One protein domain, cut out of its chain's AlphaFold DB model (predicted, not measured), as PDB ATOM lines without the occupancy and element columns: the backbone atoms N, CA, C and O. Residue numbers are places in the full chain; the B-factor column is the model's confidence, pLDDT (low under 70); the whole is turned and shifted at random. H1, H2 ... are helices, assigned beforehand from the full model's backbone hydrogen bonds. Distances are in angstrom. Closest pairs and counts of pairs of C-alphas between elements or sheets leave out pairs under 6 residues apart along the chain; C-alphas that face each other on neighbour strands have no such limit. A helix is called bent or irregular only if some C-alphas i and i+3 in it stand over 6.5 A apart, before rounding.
ATOM      1  N   GLU A  52     -20.772  10.620 -55.992       92.38
ATOM      2  CA  GLU A  52     -21.582   9.824 -56.919       92.38
ATOM      3  C   GLU A  52     -22.150  10.697 -58.045       92.38
ATOM      4  O   GLU A  52     -22.013  10.344 -59.217       92.38
ATOM      5  N   LYS A  53     -22.687  11.882 -57.719       94.44
ATOM      6  CA  LYS A  53     -23.172  12.854 -58.717       94.44
ATOM      7  C   LYS A  53     -22.054  13.321 -59.656       94.44
ATOM      8  O   LYS A  53     -22.254  13.367 -60.866       94.44
ATOM      9  N   ILE A  54     -20.862  13.612 -59.129       95.62
ATOM     10  CA  ILE A  54     -19.685  13.971 -59.941       95.62
ATOM     11  C   ILE A  54     -19.269  12.801 -60.843       95.62
ATOM     12  O   ILE A  54     -18.886  13.001 -61.996       95.62
ATOM     13  N   ALA A  55     -19.350  11.560 -60.354       94.44
ATOM     14  CA  ALA A  55     -18.974  10.384 -61.130       94.44
ATOM     15  C   ALA A  55     -19.884  10.130 -62.345       94.44
ATOM     16  O   ALA A  55     -19.401   9.523 -63.314       94.44
ATOM     17  N   GLU A  56     -21.137  10.595 -62.292       95.50
ATOM     18  CA  GLU A  56     -22.141  10.516 -63.361       95.50
ATOM     19  C   GLU A  56     -22.022  11.628 -64.414       95.50
ATOM     20  O   GLU A  56     -22.599  11.500 -65.497       95.50
ATOM     21  N   LEU A  57     -21.259  12.695 -64.146       95.88
ATOM     22  CA  LEU A  57     -21.047  13.754 -65.131       95.88
ATOM     23  C   LEU A  57     -20.339  13.216 -66.391       95.88
ATOM     24  O   LEU A  57     -19.447  12.362 -66.303       95.88
ATOM     25  N   PRO A  58     -20.690  13.724 -67.585       95.69
ATOM     26  CA  PRO A  58     -19.923  13.450 -68.791       95.69
ATOM     27  C   PRO A  58     -18.572  14.178 -68.749       95.69
ATOM     28  O   PRO A  58     -18.430  15.230 -68.128       95.69
ATOM     29  N   SER A  59     -17.576  13.648 -69.457       92.38
ATOM     30  CA  SER A  59     -16.328  14.380 -69.704       92.38
ATOM     31  C   SER A  59     -16.598  15.581 -70.634       92.38
ATOM     32  O   SER A  59     -17.431  15.441 -71.538       92.38
ATOM     33  N   PRO A  60     -15.948  16.748 -70.446       95.94
ATOM     34  CA  PRO A  60     -14.875  17.044 -69.480       95.94
ATOM     35  C   PRO A  60     -15.347  17.420 -68.064       95.94
ATOM     36  O   PRO A  60     -14.534  17.548 -67.150       95.94
ATOM     37  N   TYR A  61     -16.651  17.608 -67.863       97.81
ATOM     38  CA  TYR A  61     -17.223  18.143 -66.623       97.81
ATOM     39  C   TYR A  61     -16.936  17.288 -65.396       97.81
ATOM     40  O   TYR A  61     -16.744  17.815 -64.308       97.81
ATOM     41  N   LYS A  62     -16.847  15.970 -65.567       97.38
ATOM     42  CA  LYS A  62     -16.437  15.060 -64.497       97.38
ATOM     43  C   LYS A  62     -15.041  15.359 -63.964       97.38
ATOM     44  O   LYS A  62     -14.838  15.365 -62.754       97.38
ATOM     45  N   GLU A  63     -14.070  15.533 -64.853       97.56
ATOM     46  CA  GLU A  63     -12.683  15.804 -64.476       97.56
ATOM     47  C   GLU A  63     -12.559  17.190 -63.840       97.56
ATOM     48  O   GLU A  63     -11.912  17.325 -62.805       97.56
ATOM     49  N   ILE A  64     -13.255  18.179 -64.407       97.56
ATOM     50  CA  ILE A  64     -13.318  19.539 -63.863       97.56
ATOM     51  C   ILE A  64     -13.957  19.531 -62.468       97.56
ATOM     52  O   ILE A  64     -13.368  20.043 -61.526       97.56
ATOM     53  N   ALA A  65     -15.115  18.892 -62.286       97.25
ATOM     54  CA  ALA A  65     -15.771  18.831 -60.980       97.25
ATOM     55  C   ALA A  65     -14.893  18.191 -59.903       97.25
ATOM     56  O   ALA A  65     -14.893  18.657 -58.769       97.25
ATOM     57  N   LYS A  66     -14.146  17.132 -60.238       96.50
ATOM     58  CA  LYS A  66     -13.212  16.510 -59.291       96.50
ATOM     59  C   LYS A  66     -12.124  17.480 -58.854       96.50
ATOM     60  O   LYS A  66     -11.893  17.604 -57.661       96.50
ATOM     61  N   HIS A  67     -11.512  18.173 -59.814       95.50
ATOM     62  CA  HIS A  67     -10.483  19.178 -59.545       95.50
ATOM     63  C   HIS A  67     -10.999  20.259 -58.588       95.50
ATOM     64  O   HIS A  67     -10.454  20.451 -57.505       95.50
ATOM     65  N   PHE A  68     -12.130  20.880 -58.924       95.00
ATOM     66  CA  PHE A  68     -12.697  21.980 -58.138       95.00
ATOM     67  C   PHE A  68     -13.317  21.537 -56.799       95.00
ATOM     68  O   PHE A  68     -13.456  22.352 -55.884       95.00
ATOM     69  N   ALA A  69     -13.691  20.262 -56.650       94.50
ATOM     70  CA  ALA A  69     -14.146  19.710 -55.373       94.50
ATOM     71  C   ALA A  69     -12.990  19.494 -54.381       94.50
ATOM     72  O   ALA A  69     -13.215  19.520 -53.173       94.50
ATOM     73  N   GLU A  70     -11.775  19.271 -54.884       92.81
ATOM     74  CA  GLU A  70     -10.563  19.072 -54.081       92.81
ATOM     75  C   GLU A  70      -9.800  20.382 -53.829       92.81
ATOM     76  O   GLU A  70      -8.987  20.449 -52.907       92.81
ATOM     77  N   TRP A  71     -10.065  21.422 -54.625       93.75
ATOM     78  CA  TRP A  71      -9.430  22.727 -54.489       93.75
ATOM     79  C   TRP A  71      -9.846  23.461 -53.201       93.75
ATOM     80  O   TRP A  71     -11.008  23.454 -52.782       93.75
ATOM     81  N   GLU A  72      -8.887  24.150 -52.589       92.88
ATOM     82  CA  GLU A  72      -9.081  25.009 -51.423       92.88
ATOM     83  C   GLU A  72      -8.471  26.385 -51.692       92.88
ATOM     84  O   GLU A  72      -7.454  26.504 -52.375       92.88
ATOM     85  N   PRO A 138      -1.689  30.928 -59.072       88.12
ATOM     86  CA  PRO A 138      -2.342  29.768 -59.689       88.12
ATOM     87  C   PRO A 138      -3.607  29.337 -58.935       88.12
ATOM     88  O   PRO A 138      -4.690  29.303 -59.507       88.12
ATOM     89  N   ASP A 139      -3.497  29.171 -57.616       88.19
ATOM     90  CA  ASP A 139      -4.620  28.740 -56.784       88.19
ATOM     91  C   ASP A 139      -5.743  29.790 -56.716       88.19
ATOM     92  O   ASP A 139      -6.901  29.427 -56.572       88.19
ATOM     93  N   GLN A 140      -5.451  31.091 -56.844       93.94
ATOM     94  CA  GLN A 140      -6.482  32.141 -56.879       93.94
ATOM     95  C   GLN A 140      -7.252  32.176 -58.206       93.94
ATOM     96  O   GLN A 140      -8.415  32.589 -58.228       93.94
ATOM     97  N   ARG A 141      -6.629  31.764 -59.320       95.12
ATOM     98  CA  ARG A 141      -7.266  31.785 -60.648       95.12
ATOM     99  C   ARG A 141      -8.510  30.916 -60.694       95.12
ATOM    100  O   ARG A 141      -9.467  31.300 -61.352       95.12
ATOM    101  N   GLU A 142      -8.533  29.802 -59.973       94.56
ATOM    102  CA  GLU A 142      -9.690  28.903 -59.933       94.56
ATOM    103  C   GLU A 142     -10.942  29.598 -59.382       94.56
ATOM    104  O   GLU A 142     -11.995  29.559 -60.019       94.56
ATOM    105  N   GLY A 143     -10.816  30.328 -58.270       94.25
ATOM    106  CA  GLY A 143     -11.917  31.122 -57.715       94.25
ATOM    107  C   GLY A 143     -12.369  32.272 -58.624       94.25
ATOM    108  O   GLY A 143     -13.555  32.600 -58.666       94.25
ATOM    109  N   ILE A 144     -11.448  32.851 -59.401       95.19
ATOM    110  CA  ILE A 144     -11.754  33.887 -60.403       95.19
ATOM    111  C   ILE A 144     -12.516  33.291 -61.594       95.19
ATOM    112  O   ILE A 144     -13.488  33.878 -62.058       95.19
ATOM    113  N   ILE A 145     -12.107  32.115 -62.076       95.81
ATOM    114  CA  ILE A 145     -12.786  31.410 -63.173       95.81
ATOM    115  C   ILE A 145     -14.221  31.060 -62.773       95.81
ATOM    116  O   ILE A 145     -15.135  31.233 -63.578       95.81
ATOM    117  N   MET A 146     -14.428  30.588 -61.538       94.62
ATOM    118  CA  MET A 146     -15.770  30.306 -61.024       94.62
ATOM    119  C   MET A 146     -16.644  31.566 -61.001       94.62
ATOM    120  O   MET A 146     -17.771  31.511 -61.487       94.62
ATOM    121  N   ALA A 147     -16.111  32.700 -60.529       92.12
ATOM    122  CA  ALA A 147     -16.820  33.982 -60.508       92.12
ATOM    123  C   ALA A 147     -17.239  34.456 -61.906       92.12
ATOM    124  O   ALA A 147     -18.414  34.726 -62.124       92.12
ATOM    125  N   MET A 148     -16.318  34.447 -62.879       93.25
ATOM    126  CA  MET A 148     -16.621  34.817 -64.273       93.25
ATOM    127  C   MET A 148     -17.749  33.960 -64.863       93.25
ATOM    128  O   MET A 148     -18.656  34.453 -65.529       93.25
ATOM    129  N   VAL A 149     -17.698  32.647 -64.621       94.00
ATOM    130  CA  VAL A 149     -18.692  31.706 -65.152       94.00
ATOM    131  C   VAL A 149     -20.049  31.875 -64.472       94.00
ATOM    132  O   VAL A 149     -21.078  31.753 -65.140       94.00
ATOM    133  N   GLU A 150     -20.070  32.156 -63.171       90.88
ATOM    134  CA  GLU A 150     -21.301  32.459 -62.445       90.88
ATOM    135  C   GLU A 150     -21.941  33.762 -62.938       90.88
ATOM    136  O   GLU A 150     -23.133  33.755 -63.267       90.88
ATOM    137  N   GLU A 151     -21.156  34.833 -63.059       88.12
ATOM    138  CA  GLU A 151     -21.595  36.146 -63.540       88.12
ATOM    139  C   GLU A 151     -22.306  36.025 -64.891       88.12
ATOM    140  O   GLU A 151     -23.472  36.398 -65.018       88.12
ATOM    141  N   TRP A 152     -21.700  35.337 -65.865       88.38
ATOM    142  CA  TRP A 152     -22.329  35.113 -67.171       88.38
ATOM    143  C   TRP A 152     -23.686  34.404 -67.111       88.38
ATOM    144  O   TRP A 152     -24.520  34.601 -67.998       88.38
ATOM    145  N   THR A 153     -23.898  33.533 -66.120       85.38
ATOM    146  CA  THR A 153     -25.174  32.821 -65.961       85.38
ATOM    147  C   THR A 153     -26.234  33.616 -65.212       85.38
ATOM    148  O   THR A 153     -27.415  33.322 -65.395       85.38
ATOM    149  N   ASN A 154     -25.835  34.594 -64.398       78.50
ATOM    150  CA  ASN A 154     -26.748  35.430 -63.617       78.50
ATOM    151  C   ASN A 154     -27.100  36.737 -64.347       78.50
ATOM    152  O   ASN A 154     -28.244  37.182 -64.268       78.50
ATOM    153  N   ASP A 155     -26.169  37.288 -65.129       70.12
ATOM    154  CA  ASP A 155     -26.351  38.546 -65.870       70.12
ATOM    155  C   ASP A 155     -26.894  38.338 -67.297       70.12
ATOM    156  O   ASP A 155     -27.202  39.288 -68.022       70.12
ATOM    157  N   GLY A 156     -27.056  37.077 -67.707       53.88
ATOM    158  CA  GLY A 156     -27.286  36.655 -69.091       53.88
ATOM    159  C   GLY A 156     -28.644  36.973 -69.732       53.88
ATOM    160  O   GLY A 156     -28.831  36.609 -70.894       53.88
ATOM    161  N   ASP A 157     -29.574  37.646 -69.052       54.41
ATOM    162  CA  ASP A 157     -30.945  37.824 -69.565       54.41
ATOM    163  C   ASP A 157     -31.224  39.195 -70.217       54.41
ATOM    164  O   ASP A 157     -32.203  39.340 -70.949       54.41
ATOM    165  N   TYR A 158     -30.363  40.208 -70.063       50.31
ATOM    166  CA  TYR A 158     -30.739  41.580 -70.453       50.31
ATOM    167  C   TYR A 158     -30.625  41.921 -71.949       50.31
ATOM    168  O   TYR A 158     -31.208  42.910 -72.393       50.31
ATOM    169  N   VAL A 159     -29.902  41.136 -72.755       55.78
ATOM    170  CA  VAL A 159     -29.562  41.544 -74.137       55.78
ATOM    171  C   VAL A 159     -30.660  41.200 -75.164       55.78
ATOM    172  O   VAL A 159     -30.659  41.718 -76.286       55.78
ATOM    173  N   PHE A 160     -31.642  40.367 -74.801       64.88
ATOM    174  CA  PHE A 160     -32.619  39.822 -75.761       64.88
ATOM    175  C   PHE A 160     -34.085  40.086 -75.426       64.88
ATOM    176  O   PHE A 160     -34.951  39.703 -76.221       64.88
ATOM    177  N   ASP A 161     -34.384  40.724 -74.295       68.38
ATOM    178  CA  ASP A 161     -35.760  40.901 -73.842       68.38
ATOM    179  C   ASP A 161     -36.593  41.697 -74.861       68.38
ATOM    180  O   ASP A 161     -36.486  42.914 -75.011       68.38
ATOM    181  N   GLY A 162     -37.446  40.970 -75.587       75.94
ATOM    182  CA  GLY A 162     -38.418  41.525 -76.525       75.94
ATOM    183  C   GLY A 162     -37.953  41.707 -77.973       75.94
ATOM    184  O   GLY A 162     -38.759  42.176 -78.778       75.94
ATOM    185  N   VAL A 163     -36.727  41.317 -78.349       87.94
ATOM    186  CA  VAL A 163     -36.259  41.435 -79.746       87.94
ATOM    187  C   VAL A 163     -36.497  40.119 -80.504       87.94
ATOM    188  O   VAL A 163     -35.832  39.118 -80.226       87.94
ATOM    189  N   PRO A 164     -37.424  40.066 -81.482       90.94
ATOM    190  CA  PRO A 164     -37.681  38.843 -82.230       90.94
ATOM    191  C   PRO A 164     -36.537  38.552 -83.205       90.94
ATOM    192  O   PRO A 164     -36.006  39.455 -83.849       90.94
ATOM    193  N   MET A 165     -36.220  37.269 -83.386       92.50
ATOM    194  CA  MET A 165     -35.216  36.796 -84.349       92.50
ATOM    195  C   MET A 165     -35.537  37.213 -85.795       92.50
ATOM    196  O   MET A 165     -34.648  37.478 -86.597       92.50
ATOM    197  N   TYR A 166     -36.816  37.296 -86.150       95.25
ATOM    198  CA  TYR A 166     -37.262  37.682 -87.485       95.25
ATOM    199  C   TYR A 166     -38.065  38.975 -87.419       95.25
ATOM    200  O   TYR A 166     -38.772  39.203 -86.445       95.25
ATOM    201  N   ASN A 167     -37.998  39.796 -88.469       92.88
ATOM    202  CA  ASN A 167     -38.872  40.964 -88.571       92.88
ATOM    203  C   ASN A 167     -40.325  40.502 -88.630       92.88
ATOM    204  O   ASN A 167     -40.655  39.624 -89.429       92.88
ATOM    205  N   GLU A 168     -41.185  41.113 -87.825       93.25
ATOM    206  CA  GLU A 168     -42.599  40.759 -87.740       93.25
ATOM    207  C   GLU A 168     -43.489  41.786 -88.455       93.25
ATOM    208  O   GLU A 168     -43.161  42.969 -88.559       93.25
ATOM    209  N   ASP A 169     -44.619  41.325 -88.990       90.69
ATOM    210  CA  ASP A 169     -45.678  42.185 -89.509       90.69
ATOM    211  C   ASP A 169     -46.489  42.828 -88.366       90.69
ATOM    212  O   ASP A 169     -46.294  42.543 -87.187       90.69
ATOM    213  N   GLY A 170     -47.465  43.677 -88.707       88.19
ATOM    214  CA  GLY A 170     -48.340  44.319 -87.714       88.19
ATOM    215  C   GLY A 170     -49.213  43.361 -86.883       88.19
ATOM    216  O   GLY A 170     -49.969  43.833 -86.037       88.19
ATOM    217  N   ASN A 171     -49.140  42.045 -87.119       89.25
ATOM    218  CA  ASN A 171     -49.835  40.999 -86.371       89.25
ATOM    219  C   ASN A 171     -48.870  40.061 -85.617       89.25
ATOM    220  O   ASN A 171     -49.324  39.030 -85.113       89.25
ATOM    221  N   GLY A 172     -47.566  40.364 -85.574       87.56
ATOM    222  CA  GLY A 172     -46.559  39.538 -84.898       87.56
ATOM    223  C   GLY A 172     -46.147  38.281 -85.673       87.56
ATOM    224  O   GLY A 172     -45.722  37.293 -85.078       87.56
ATOM    225  N   LYS A 173     -46.339  38.240 -87.001       90.69
ATOM    226  CA  LYS A 173     -45.895  37.108 -87.834       90.69
ATOM    227  C   LYS A 173     -44.604  37.441 -88.573       90.69
ATOM    228  O   LYS A 173     -44.520  38.536 -89.123       90.69
ATOM    229  N   PRO A 174     -43.650  36.500 -88.701       93.50
ATOM    230  CA  PRO A 174     -42.440  36.727 -89.485       93.50
ATOM    231  C   PRO A 174     -42.748  37.168 -90.919       93.50
ATOM    232  O   PRO A 174     -43.517  36.520 -91.633       93.50
ATOM    233  N   ILE A 175     -42.116  38.254 -91.352       93.69
ATOM    234  CA  ILE A 175     -42.164  38.743 -92.726       93.69
ATOM    235  C   ILE A 175     -41.361  37.785 -93.604       93.69
ATOM    236  O   ILE A 175     -40.203  37.481 -93.316       93.69
ATOM    237  N   GLU A 176     -41.949  37.357 -94.719       93.25
ATOM    238  CA  GLU A 176     -41.277  36.525 -95.715       93.25
ATOM    239  C   GLU A 176     -41.033  37.292 -97.019       93.25
ATOM    240  O   GLU A 176     -41.919  37.956 -97.561       93.25
ATOM    241  N   LYS A 177     -39.826  37.155 -97.573       89.31
ATOM    242  CA  LYS A 177     -39.447  37.651 -98.897       89.31
ATOM    243  C   LYS A 177     -38.901  36.489 -99.715       89.31
ATOM    244  O   LYS A 177     -37.935  35.844 -99.320       89.31
ATOM    245  N   ASN A 178     -39.517  36.215-100.863       90.44
ATOM    246  CA  ASN A 178     -39.175  35.072-101.723       90.44
ATOM    247  C   ASN A 178     -39.224  33.715-100.985       90.44
ATOM    248  O   ASN A 178     -38.386  32.849-101.228       90.44
ATOM    249  N   GLY A 179     -40.176  33.546-100.060       87.00
ATOM    250  CA  GLY A 179     -40.326  32.322 -99.260       87.00
ATOM    251  C   GLY A 179     -39.253  32.124 -98.183       87.00
ATOM    252  O   GLY A 179     -39.131  31.028 -97.644       87.00
ATOM    253  N   LYS A 180     -38.454  33.155 -97.881       89.38
ATOM    254  CA  LYS A 180     -37.506  33.165 -96.762       89.38
ATOM    255  C   LYS A 180     -37.915  34.219 -95.747       89.38
ATOM    256  O   LYS A 180     -38.244  35.340 -96.134       89.38
ATOM    257  N   LYS A 181     -37.860  33.872 -94.462       93.75
ATOM    258  CA  LYS A 181     -38.068  34.832 -93.377       93.75
ATOM    259  C   LYS A 181     -36.987  35.911 -93.425       93.75
ATOM    260  O   LYS A 181     -35.825  35.620 -93.714       93.75
ATOM    261  N   VAL A 182     -37.372  37.154 -93.167       92.75
ATOM    262  CA  VAL A 182     -36.446  38.287 -93.130       92.75
ATOM    263  C   VAL A 182     -35.861  38.387 -91.724       92.75
ATOM    264  O   VAL A 182     -36.592  38.648 -90.770       92.75
ATOM    265  N   ALA A 183     -34.554  38.159 -91.605       93.44
ATOM    266  CA  ALA A 183     -33.811  38.283 -90.353       93.44
ATOM    267  C   ALA A 183     -33.973  39.682 -89.735       93.44
ATOM    268  O   ALA A 183     -33.980  40.687 -90.456       93.44
ATOM    269  N   ASN A 184     -34.094  39.734 -88.409       94.12
ATOM    270  CA  ASN A 184     -34.003  40.980 -87.661       94.12
ATOM    271  C   ASN A 184     -32.525  41.291 -87.388       94.12
ATOM    272  O   ASN A 184     -31.833  40.511 -86.735       94.12
ATOM    273  N   GLN A 185     -32.040  42.423 -87.900       94.19
ATOM    274  CA  GLN A 185     -30.638  42.804 -87.738       94.19
ATOM    275  C   GLN A 185     -30.312  43.198 -86.294       94.19
ATOM    276  O   GLN A 185     -29.228  42.879 -85.826       94.19
ATOM    277  N   GLU A 186     -31.257  43.796 -85.567       92.94
ATOM    278  CA  GLU A 186     -31.078  44.158 -84.155       92.94
ATOM    279  C   GLU A 186     -30.832  42.915 -83.292       92.94
ATOM    280  O   GLU A 186     -29.918  42.895 -82.477       92.94
ATOM    281  N   PHE A 187     -31.572  41.829 -83.543       92.31
ATOM    282  CA  PHE A 187     -31.344  40.546 -82.872       92.31
ATOM    283  C   PHE A 187     -29.925  40.014 -83.116       92.31
ATOM    284  O   PHE A 187     -29.252  39.560 -82.192       92.31
ATOM    285  N   VAL A 188     -29.458  40.075 -84.368       93.19
ATOM    286  CA  VAL A 188     -28.107  39.634 -84.744       93.19
ATOM    287  C   VAL A 188     -27.041  40.506 -84.086       93.19
ATOM    288  O   VAL A 188     -26.061  39.978 -83.561       93.19
ATOM    289  N   ASP A 189     -27.228  41.822 -84.108       92.31
ATOM    290  CA  ASP A 189     -26.278  42.778 -83.548       92.31
ATOM    291  C   ASP A 189     -26.176  42.609 -82.029       92.31
ATOM    292  O   ASP A 189     -25.066  42.555 -81.506       92.31
ATOM    293  N   ASN A 190     -27.298  42.389 -81.341       91.00
ATOM    294  CA  ASN A 190     -27.334  42.104 -79.906       91.00
ATOM    295  C   ASN A 190     -26.557  40.828 -79.545       91.00
ATOM    296  O   ASN A 190     -25.757  40.853 -78.612       91.00
ATOM    297  N   ILE A 191     -26.704  39.739 -80.317       91.38
ATOM    298  CA  ILE A 191     -25.891  38.521 -80.119       91.38
ATOM    299  C   ILE A 191     -24.401  38.838 -80.256       91.38
ATOM    300  O   ILE A 191     -23.585  38.388 -79.453       91.38
ATOM    301  N   LYS A 192     -24.026  39.600 -81.286       91.94
ATOM    302  CA  LYS A 192     -22.620  39.933 -81.535       91.94
ATOM    303  C   LYS A 192     -22.061  40.855 -80.457       91.94
ATOM    304  O   LYS A 192     -20.902  40.697 -80.090       91.94
ATOM    305  N   VAL A 193     -22.850  41.798 -79.951       90.81
ATOM    306  CA  VAL A 193     -22.456  42.659 -78.830       90.81
ATOM    307  C   VAL A 193     -22.225  41.818 -77.582       90.81
ATOM    308  O   VAL A 193     -21.150  41.920 -77.008       90.81
ATOM    309  N   ASP A 194     -23.156  40.932 -77.230       89.19
ATOM    310  CA  ASP A 194     -23.032  40.050 -76.064       89.19
ATOM    311  C   ASP A 194     -21.788  39.146 -76.124       89.19
ATOM    312  O   ASP A 194     -21.073  38.976 -75.139       89.19
ATOM    313  N   ILE A 195     -21.481  38.595 -77.302       91.06
ATOM    314  CA  ILE A 195     -20.263  37.800 -77.493       91.06
ATOM    315  C   ILE A 195     -19.003  38.663 -77.311       91.06
ATOM    316  O   ILE A 195     -18.014  38.197 -76.739       91.06
ATOM    317  N   ASN A 196     -19.003  39.881 -77.862       88.31
ATOM    318  CA  ASN A 196     -17.797  40.699 -78.007       88.31
ATOM    319  C   ASN A 196     -17.548  41.680 -76.856       88.31
ATOM    320  O   ASN A 196     -16.447  42.223 -76.807       88.31
ATOM    321  N   SER A 197     -18.522  41.942 -75.980       80.88
ATOM    322  CA  SER A 197     -18.338  42.835 -74.834       80.88
ATOM    323  C   SER A 197     -17.314  42.251 -73.861       80.88
ATOM    324  O   SER A 197     -16.219  42.788 -73.724       80.88
ATOM    325  N   GLU A 198     -17.644  41.117 -73.243       79.06
ATOM    326  CA  GLU A 198     -16.868  40.557 -72.124       79.06
ATOM    327  C   GLU A 198     -16.648  39.049 -72.270       79.06
ATOM    328  O   GLU A 198     -15.526  38.574 -72.098       79.06
ATOM    329  N   LYS A 199     -17.655  38.298 -72.742       87.88
ATOM    330  CA  LYS A 199     -17.595  36.829 -72.860       87.88
ATOM    331  C   LYS A 199     -16.369  36.326 -73.614       87.88
ATOM    332  O   LYS A 199     -15.707  35.396 -73.161       87.88
ATOM    333  N   MET A 200     -16.045  36.910 -74.769       92.25
ATOM    334  CA  MET A 200     -14.872  36.476 -75.533       92.25
ATOM    335  C   MET A 200     -13.556  36.800 -74.814       92.25
ATOM    336  O   MET A 200     -12.651  35.967 -74.803       92.25
ATOM    337  N   THR A 201     -13.443  37.985 -74.215       91.69
ATOM    338  CA  THR A 201     -12.244  38.416 -73.479       91.69
ATOM    339  C   THR A 201     -11.988  37.503 -72.284       91.69
ATOM    340  O   THR A 201     -10.895  36.949 -72.140       91.69
ATOM    341  N   ASP A 202     -13.019  37.262 -71.487       93.00
ATOM    342  CA  ASP A 202     -12.956  36.407 -70.311       93.00
ATOM    343  C   ASP A 202     -12.739  34.935 -70.681       93.00
ATOM    344  O   ASP A 202     -11.910  34.271 -70.068       93.00
ATOM    345  N   LEU A 203     -13.355  34.411 -71.748       95.94
ATOM    346  CA  LEU A 203     -13.054  33.054 -72.231       95.94
ATOM    347  C   LEU A 203     -11.584  32.882 -72.626       95.94
ATOM    348  O   LEU A 203     -10.988  31.834 -72.361       95.94
ATOM    349  N   LEU A 204     -10.983  33.894 -73.256       95.75
ATOM    350  CA  LEU A 204      -9.556  33.876 -73.579       95.75
ATOM    351  C   LEU A 204      -8.692  33.942 -72.313       95.75
ATOM    352  O   LEU A 204      -7.647  33.288 -72.261       95.75
ATOM    353  N   LYS A 205      -9.142  34.668 -71.284       95.25
ATOM    354  CA  LYS A 205      -8.497  34.722 -69.966       95.25
ATOM    355  C   LYS A 205      -8.581  33.378 -69.238       95.25
ATOM    356  O   LYS A 205      -7.541  32.866 -68.830       95.25
ATOM    357  N   ILE A 206      -9.758  32.750 -69.186       96.75
ATOM    358  CA  ILE A 206      -9.957  31.394 -68.643       96.75
ATOM    359  C   ILE A 206      -9.061  30.396 -69.378       96.75
ATOM    360  O   ILE A 206      -8.359  29.622 -68.732       96.75
ATOM    361  N   ARG A 207      -9.021  30.437 -70.720       97.56
ATOM    362  CA  ARG A 207      -8.117  29.578 -71.500       97.56
ATOM    363  C   ARG A 207      -6.661  29.798 -71.097       97.56
ATOM    364  O   ARG A 207      -5.940  28.830 -70.894       97.56
ATOM    365  N   SER A 208      -6.231  31.056 -70.994       96.94
ATOM    366  CA  SER A 208      -4.853  31.383 -70.623       96.94
ATOM    367  C   SER A 208      -4.499  30.889 -69.222       96.94
ATOM    368  O   SER A 208      -3.388  30.402 -69.033       96.94
ATOM    369  N   TYR A 209      -5.409  30.997 -68.255       96.44
ATOM    370  CA  TYR A 209      -5.207  30.453 -66.912       96.44
ATOM    371  C   TYR A 209      -5.140  28.928 -66.937       96.44
ATOM    372  O   TYR A 209      -4.157  28.363 -66.473       96.44
ATOM    373  N   ALA A 210      -6.096  28.269 -67.593       96.56
ATOM    374  CA  ALA A 210      -6.097  26.818 -67.729       96.56
ATOM    375  C   ALA A 210      -4.821  26.281 -68.405       96.56
ATOM    376  O   ALA A 210      -4.309  25.241 -68.006       96.56
ATOM    377  N   GLU A 211      -4.278  26.996 -69.395       97.06
ATOM    378  CA  GLU A 211      -2.997  26.658 -70.027       97.06
ATOM    379  C   GLU A 211      -1.815  26.828 -69.058       97.06
ATOM    380  O   GLU A 211      -0.985  25.927 -68.944       97.06
ATOM    381  N   LYS A 212      -1.745  27.961 -68.342       95.62
ATOM    382  CA  LYS A 212      -0.682  28.243 -67.359       95.62
ATOM    383  C   LYS A 212      -0.663  27.227 -66.212       95.62
ATOM    384  O   LYS A 212       0.418  26.906 -65.725       95.62
ATOM    385  N   ASP A 213      -1.837  26.756 -65.806       94.81
ATOM    386  CA  ASP A 213      -2.031  25.875 -64.650       94.81
ATOM    387  C   ASP A 213      -2.159  24.392 -65.059       94.81
ATOM    388  O   ASP A 213      -2.484  23.536 -64.242       94.81
ATOM    389  N   GLU A 214      -1.888  24.073 -66.331       95.88
ATOM    390  CA  GLU A 214      -1.915  22.714 -66.895       95.88
ATOM    391  C   GLU A 214      -3.281  21.991 -66.758       95.88
ATOM    392  O   GLU A 214      -3.372  20.759 -66.794       95.88
ATOM    393  N   LEU A 215      -4.379  22.751 -66.689       95.12
ATOM    394  CA  LEU A 215      -5.761  22.267 -66.578       95.12
ATOM    395  C   LEU A 215      -6.363  21.954 -67.958       95.12
ATOM    396  O   LEU A 215      -7.279  22.626 -68.440       95.12
ATOM    397  N   LYS A 216      -5.860  20.895 -68.606       97.38
ATOM    398  CA  LYS A 216      -6.189  20.542 -70.005       97.38
ATOM    399  C   LYS A 216      -7.693  20.499 -70.307       97.38
ATOM    400  O   LYS A 216      -8.119  20.968 -71.361       97.38
ATOM    401  N   GLN A 217      -8.496  19.926 -69.413       98.06
ATOM    402  CA  GLN A 217      -9.940  19.769 -69.605       98.06
ATOM    403  C   GLN A 217     -10.672  21.113 -69.606       98.06
ATOM    404  O   GLN A 217     -11.599  21.303 -70.392       98.06
ATOM    405  N   LEU A 218     -10.236  22.047 -68.758       97.62
ATOM    406  CA  LEU A 218     -10.779  23.400 -68.712       97.62
ATOM    407  C   LEU A 218     -10.318  24.220 -69.927       97.62
ATOM    408  O   LEU A 218     -11.110  24.952 -70.515       97.62
ATOM    409  N   GLU A 219      -9.069  24.039 -70.356       98.06
ATOM    410  CA  GLU A 219      -8.528  24.652 -71.573       98.06
ATOM    411  C   GLU A 219      -9.299  24.194 -72.828       98.06
ATOM    412  O   GLU A 219      -9.706  25.018 -73.650       98.06
ATOM    413  N   ASP A 220      -9.555  22.888 -72.965       98.19
ATOM    414  CA  ASP A 220     -10.343  22.329 -74.073       98.19
ATOM    415  C   ASP A 220     -11.794  22.813 -74.041       98.19
ATOM    416  O   ASP A 220     -12.350  23.162 -75.087       98.19
ATOM    417  N   TRP A 221     -12.395  22.890 -72.849       98.25
ATOM    418  CA  TRP A 221     -13.723  23.470 -72.670       98.25
ATOM    419  C   TRP A 221     -13.763  24.941 -73.122       98.25
ATOM    420  O   TRP A 221     -14.666  25.334 -73.871       98.25
ATOM    421  N   ALA A 222     -12.766  25.746 -72.741       98.12
ATOM    422  CA  ALA A 222     -12.690  27.152 -73.130       98.12
ATOM    423  C   ALA A 222     -12.522  27.286 -74.652       98.12
ATOM    424  O   ALA A 222     -13.266  28.027 -75.296       98.12
ATOM    425  N   ASN A 223     -11.625  26.498 -75.254       98.38
ATOM    426  CA  ASN A 223     -11.422  26.450 -76.705       98.38
ATOM    427  C   ASN A 223     -12.697  26.075 -77.471       98.38
ATOM    428  O   ASN A 223     -13.021  26.693 -78.488       98.38
ATOM    429  N   GLN A 224     -13.443  25.083 -76.982       98.38
ATOM    430  CA  GLN A 224     -14.707  24.675 -77.587       98.38
ATOM    431  C   GLN A 224     -15.745  25.807 -77.535       98.38
ATOM    432  O   GLN A 224     -16.398  26.089 -78.544       98.38
ATOM    433  N   THR A 225     -15.863  26.484 -76.391       97.94
ATOM    434  CA  THR A 225     -16.810  27.594 -76.195       97.94
ATOM    435  C   THR A 225     -16.458  28.798 -77.068       97.94
ATOM    436  O   THR A 225     -17.325  29.331 -77.766       97.94
ATOM    437  N   VAL A 226     -15.171  29.165 -77.131       97.94
ATOM    438  CA  VAL A 226     -14.647  30.178 -78.066       97.94
ATOM    439  C   VAL A 226     -14.976  29.806 -79.510       97.94
ATOM    440  O   VAL A 226     -15.354  30.676 -80.296       97.94
ATOM    441  N   GLY A 227     -14.867  28.522 -79.863       98.12
ATOM    442  CA  GLY A 227     -15.255  28.001 -81.171       98.12
ATOM    443  C   GLY A 227     -16.719  28.294 -81.498       98.12
ATOM    444  O   GLY A 227     -16.997  28.880 -82.542       98.12
ATOM    445  N   TYR A 228     -17.647  27.969 -80.592       98.12
ATOM    446  CA  TYR A 228     -19.072  28.256 -80.790       98.12
ATOM    447  C   TYR A 228     -19.339  29.744 -81.028       98.12
ATOM    448  O   TYR A 228     -19.984  30.107 -82.013       98.12
ATOM    449  N   TYR A 229     -18.806  30.622 -80.183       96.69
ATOM    450  CA  TYR A 229     -19.025  32.058 -80.344       96.69
ATOM    451  C   TYR A 229     -18.318  32.651 -81.564       96.69
ATOM    452  O   TYR A 229     -18.861  33.541 -82.216       96.69
ATOM    453  N   SER A 230     -17.151  32.126 -81.938       97.12
ATOM    454  CA  SER A 230     -16.464  32.530 -83.168       97.12
ATOM    455  C   SER A 230     -17.283  32.191 -84.414       97.12
ATOM    456  O   SER A 230     -17.381  33.018 -85.320       97.12
ATOM    457  N   GLU A 231     -17.892  31.004 -84.463       98.00
ATOM    458  CA  GLU A 231     -18.773  30.609 -85.567       98.00
ATOM    459  C   GLU A 231     -20.059  31.448 -85.591       98.00
ATOM    460  O   GLU A 231     -20.473  31.904 -86.658       98.00
ATOM    461  N   ALA A 232     -20.643  31.749 -84.423       96.06
ATOM    462  CA  ALA A 232     -21.780  32.666 -84.329       96.06
ATOM    463  C   ALA A 232     -21.432  34.076 -84.843       96.06
ATOM    464  O   ALA A 232     -22.198  34.667 -85.599       96.06
ATOM    465  N   ASN A 233     -20.256  34.606 -84.503       94.62
ATOM    466  CA  ASN A 233     -19.822  35.937 -84.939       94.62
ATOM    467  C   ASN A 233     -19.564  36.037 -86.450       94.62
ATOM    468  O   ASN A 233     -19.819  37.086 -87.051       94.62
ATOM    469  N   ARG A 234     -19.026  34.971 -87.056       96.12
ATOM    470  CA  ARG A 234     -18.639  34.941 -88.478       96.12
ATOM    471  C   ARG A 234     -19.792  34.605 -89.416       96.12
ATOM    472  O   ARG A 234     -19.696  34.929 -90.598       96.12
ATOM    473  N   SER A 235     -20.836  33.943 -88.923       96.25
ATOM    474  CA  SER A 235     -21.978  33.570 -89.754       96.25
ATOM    475  C   SER A 235     -22.783  34.796 -90.207       96.25
ATOM    476  O   SER A 235     -22.908  35.798 -89.496       96.25
ATOM    477  N   GLU A 236     -23.341  34.691 -91.412       93.25
ATOM    478  CA  GLU A 236     -24.339  35.615 -91.967       93.25
ATOM    479  C   GLU A 236     -25.760  35.023 -91.917       93.25
ATOM    480  O   GLU A 236     -26.737  35.737 -92.142       93.25
ATOM    481  N   ASP A 237     -25.892  33.724 -91.624       94.69
ATOM    482  CA  ASP A 237     -27.182  33.049 -91.493       94.69
ATOM    483  C   ASP A 237     -27.668  33.103 -90.042       94.69
ATOM    484  O   ASP A 237     -27.008  32.611 -89.127       94.69
ATOM    485  N   ILE A 238     -28.838  33.703 -89.828       94.38
ATOM    486  CA  ILE A 238     -29.378  33.959 -88.490       94.38
ATOM    487  C   ILE A 238     -29.678  32.682 -87.690       94.38
ATOM    488  O   ILE A 238     -29.538  32.691 -86.465       94.38
ATOM    489  N   GLU A 239     -30.046  31.579 -88.348       95.12
ATOM    490  CA  GLU A 239     -30.265  30.296 -87.670       95.12
ATOM    491  C   GLU A 239     -28.931  29.705 -87.206       95.12
ATOM    492  O   GLU A 239     -28.838  29.237 -86.069       95.12
ATOM    493  N   ASP A 240     -27.881  29.806 -88.023       96.94
ATOM    494  CA  ASP A 240     -26.533  29.373 -87.641       96.94
ATOM    495  C   ASP A 240     -25.937  30.247 -86.523       96.94
ATOM    496  O   ASP A 240     -25.311  29.716 -85.598       96.94
ATOM    497  N   ILE A 241     -26.160  31.569 -86.569       95.75
ATOM    498  CA  ILE A 241     -25.772  32.501 -85.495       95.75
ATOM    499  C   ILE A 241     -26.425  32.055 -84.182       95.75
ATOM    500  O   ILE A 241     -25.735  31.799 -83.191       95.75
ATOM    501  N   TRP A 242     -27.750  31.892 -84.187       95.00
ATOM    502  CA  TRP A 242     -28.506  31.523 -82.994       95.00
ATOM    503  C   TRP A 242     -28.169  30.118 -82.485       95.00
ATOM    504  O   TRP A 242     -28.062  29.890 -81.278       95.00
ATOM    505  N   ALA A 243     -27.987  29.153 -83.387       96.62
ATOM    506  CA  ALA A 243     -27.644  27.785 -83.025       96.62
ATOM    507  C   ALA A 243     -26.286  27.706 -82.319       96.62
ATOM    508  O   ALA A 243     -26.174  27.016 -81.304       96.62
ATOM    509  N   ASN A 244     -25.267  28.403 -82.825       97.75
ATOM    510  CA  ASN A 244     -23.943  28.399 -82.209       97.75
ATOM    511  C   ASN A 244     -23.898  29.228 -80.923       97.75
ATOM    512  O   ASN A 244     -23.332  28.764 -79.934       97.75
ATOM    513  N   TYR A 245     -24.581  30.374 -80.881       94.75
ATOM    514  CA  TYR A 245     -24.723  31.155 -79.653       94.75
ATOM    515  C   TYR A 245     -25.323  30.318 -78.510       94.75
ATOM    516  O   TYR A 245     -24.736  30.221 -77.432       94.75
ATOM    517  N   LYS A 246     -26.431  29.605 -78.770       94.44
ATOM    518  CA  LYS A 246     -27.049  28.701 -77.785       94.44
ATOM    519  C   LYS A 246     -26.127  27.574 -77.328       94.44
ATOM    520  O   LYS A 246     -26.213  27.174 -76.172       94.44
ATOM    521  N   LYS A 247     -25.271  27.041 -78.206       97.06
ATOM    522  CA  LYS A 247     -24.278  26.029 -77.805       97.06
ATOM    523  C   LYS A 247     -23.265  26.613 -76.826       97.06
ATOM    524  O   LYS A 247     -22.980  25.956 -75.833       97.06
ATOM    525  N   GLY A 248     -22.776  27.831 -77.073       95.56
ATOM    526  CA  GLY A 248     -21.899  28.547 -76.140       95.56
ATOM    527  C   GLY A 248     -22.559  28.747 -74.775       95.56
ATOM    528  O   GLY A 248     -22.018  28.300 -73.768       95.56
ATOM    529  N   GLN A 249     -23.785  29.282 -74.763       93.81
ATOM    530  CA  GLN A 249     -24.559  29.485 -73.531       93.81
ATOM    531  C   GLN A 249     -24.813  28.175 -72.769       93.81
ATOM    532  O   GLN A 249     -24.644  28.111 -71.554       93.81
ATOM    533  N   ALA A 250     -25.167  27.096 -73.473       94.94
ATOM    534  CA  ALA A 250     -25.357  25.788 -72.853       94.94
ATOM    535  C   ALA A 250     -24.055  25.234 -72.245       94.94
ATOM    536  O   ALA A 250     -24.099  24.641 -71.169       94.94
ATOM    537  N   ASN A 251     -22.910  25.449 -72.903       96.62
ATOM    538  CA  ASN A 251     -21.600  25.009 -72.414       96.62
ATOM    539  C   ASN A 251     -21.177  25.768 -71.146       96.62
ATOM    540  O   ASN A 251     -20.650  25.158 -70.216       96.62
ATOM    541  N   ILE A 252     -21.444  27.081 -71.094       95.50
ATOM    542  CA  ILE A 252     -21.252  27.925 -69.901       95.50
ATOM    543  C   ILE A 252     -22.149  27.454 -68.766       95.50
ATOM    544  O   ILE A 252     -21.659  27.175 -67.674       95.50
ATOM    545  N   LYS A 253     -23.450  27.286 -69.030       95.38
ATOM    546  CA  LYS A 253     -24.393  26.827 -68.011       95.38
ATOM    547  C   LYS A 253     -23.976  25.475 -67.431       95.38
ATOM    548  O   LYS A 253     -24.014  25.292 -66.219       95.38
ATOM    549  N   GLN A 254     -23.570  24.533 -68.281       97.12
ATOM    550  CA  GLN A 254     -23.143  23.216 -67.825       97.12
ATOM    551  C   GLN A 254     -21.874  23.289 -66.964       97.12
ATOM    552  O   GLN A 254     -21.771  22.545 -65.988       97.12
ATOM    553  N   LEU A 255     -20.936  24.192 -67.275       97.75
ATOM    554  CA  LEU A 255     -19.776  24.434 -66.418       97.75
ATOM    555  C   LEU A 255     -20.181  25.060 -65.077       97.75
ATOM    556  O   LEU A 255     -19.721  24.586 -64.043       97.75
ATOM    557  N   ASN A 256     -21.086  26.042 -65.065       96.25
ATOM    558  CA  ASN A 256     -21.573  26.618 -63.808       96.25
ATOM    559  C   ASN A 256     -22.259  25.558 -62.928       96.25
ATOM    560  O   ASN A 256     -21.934  25.409 -61.755       96.25
ATOM    561  N   ASP A 257     -23.148  24.741 -63.508       96.19
ATOM    562  CA  ASP A 257     -23.796  23.630 -62.794       96.19
ATOM    563  C   ASP A 257     -22.749  22.636 -62.233       96.19
ATOM    564  O   ASP A 257     -22.932  22.059 -61.159       96.19
ATOM    565  N   THR A 258     -21.631  22.455 -62.946       97.31
ATOM    566  CA  THR A 258     -20.492  21.618 -62.531       97.31
ATOM    567  C   THR A 258     -19.759  22.222 -61.332       97.31
ATOM    568  O   THR A 258     -19.471  21.495 -60.380       97.31
ATOM    569  N   PHE A 259     -19.496  23.532 -61.337       95.75
ATOM    570  CA  PHE A 259     -18.888  24.235 -60.204       95.75
ATOM    571  C   PHE A 259     -19.788  24.220 -58.975       95.75
ATOM    572  O   PHE A 259     -19.325  23.853 -57.898       95.75
ATOM    573  N   LYS A 260     -21.087  24.494 -59.135       93.94
ATOM    574  CA  LYS A 260     -22.056  24.402 -58.033       93.94
ATOM    575  C   LYS A 260     -22.077  23.010 -57.426       93.94
ATOM    576  O   LYS A 260     -21.926  22.874 -56.221       93.94
ATOM    577  N   LEU A 261     -22.132  21.961 -58.249       95.06
ATOM    578  CA  LEU A 261     -22.037  20.592 -57.741       95.06
ATOM    579  C   LEU A 261     -20.707  20.320 -57.015       95.06
ATOM    580  O   LEU A 261     -20.689  19.556 -56.053       95.06
ATOM    581  N   ALA A 262     -19.599  20.901 -57.477       93.56
ATOM    582  CA  ALA A 262     -18.277  20.721 -56.888       93.56
ATOM    583  C   ALA A 262     -18.061  21.531 -55.599       93.56
ATOM    584  O   ALA A 262     -17.301  21.086 -54.739       93.56
ATOM    585  N   ARG A 263     -18.754  22.658 -55.393       88.94
ATOM    586  CA  ARG A 263     -18.521  23.584 -54.265       88.94
ATOM    587  C   ARG A 263     -19.641  23.623 -53.224       88.94
ATOM    588  O   ARG A 263     -19.336  23.671 -52.037       88.94
ATOM    589  N   GLU A 264     -20.896  23.512 -53.649       82.75
ATOM    590  CA  GLU A 264     -22.095  23.487 -52.788       82.75
ATOM    591  C   GLU A 264     -22.466  22.053 -52.361       82.75
ATOM    592  O   GLU A 264     -23.191  21.901 -51.352       82.75
TER     593      GLU A 264
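This is residues 52 to 72 and 138 to 264 of the 264 residues of an uncharacterized protein of Bacillus sp. AFS026049 (UniProt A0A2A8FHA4). The model is a long bundle of helices: the bent helix H4, H5 and H6 run up and down along the longest axis, with H3 beside H4b and H6 toward one end and H1 and H2 packed at the C-terminal end of H6. At the other end, the unnamed stretch holding residues 166 to 181 loops out past the helices. The printed part has 148 residues, with six named helices, H1 to H6 in chain order, and no named strand; the class is all helix. It is only just loose, close to compact, with a radius of gyration of the C-alphas of 17.9 A, and elongated, spanning 57 by 29 by 23 A.

H4, residues 185 to 212, was assigned as one helix by its hydrogen bonds but is bent, with C-alphas 197 and 200 7.3 A apart; its arms H4a, residues 185 to 197, and H4b, residues 200 to 212, stand at a shallow tilt of 33 degrees, only just short of steep. H4b and H5, residues 216 to 234, form a helical hairpin at 24 degrees, the closest C-alphas being those of Arg 207 and Glu 219, 4.9 A apart. H5 and H6, residues 238 to 263, form another at 24 degrees, closest at Ala 232 and Ile 241, C-alphas 4.2 A apart. H4a, H5 and H6 are an up-and-down bundle, each running against the one before. H6 is the hub, touching five helices. With residues 252 to 259 it touches H3, residues 138 to 154, at a steep tilt of 54 degrees, closest at C-alphas of Asn 256 and Val 149, 6.0 A. H2, residues 61 to 70, touches H6 the same way, closest at C-alphas of Ala 69 and Ala 262, 4.5 A. H1, residues 52 to 56, touches H2, closest at C-alphas of Ile 54 and Lys 62, 5.7 A. H4b and H6 are apart. Every O i to N i+4 pair is within hydrogen-bond range in H1, H2, H4a, H4b, H5 and H6, and 11 of 13 are in H3.

H6 is 37.4 A long, from C-alpha 238 at (-29.378, 33.959, -88.490) to C-alpha 263 at (-18.521, 23.584, -54.265). H5 measures 26.5 A, H3 25.4 A, H4b 18.3 A, H4a 17.8 A, H2 14.2 A and H1 6.5 A. H1 begins at C-alpha 52, (-21.582, 9.824, -56.919).

The C-alphas farthest apart, those of Glu 72 and Asn 178, are 59.5 A apart. Residues 73 to 137 are not printed, and C-alphas 72 and 138 are 11.7 A apart across this cut. The link H3 to H4, 30 residues, is long. Residues 156 to 161 have pLDDT under 70.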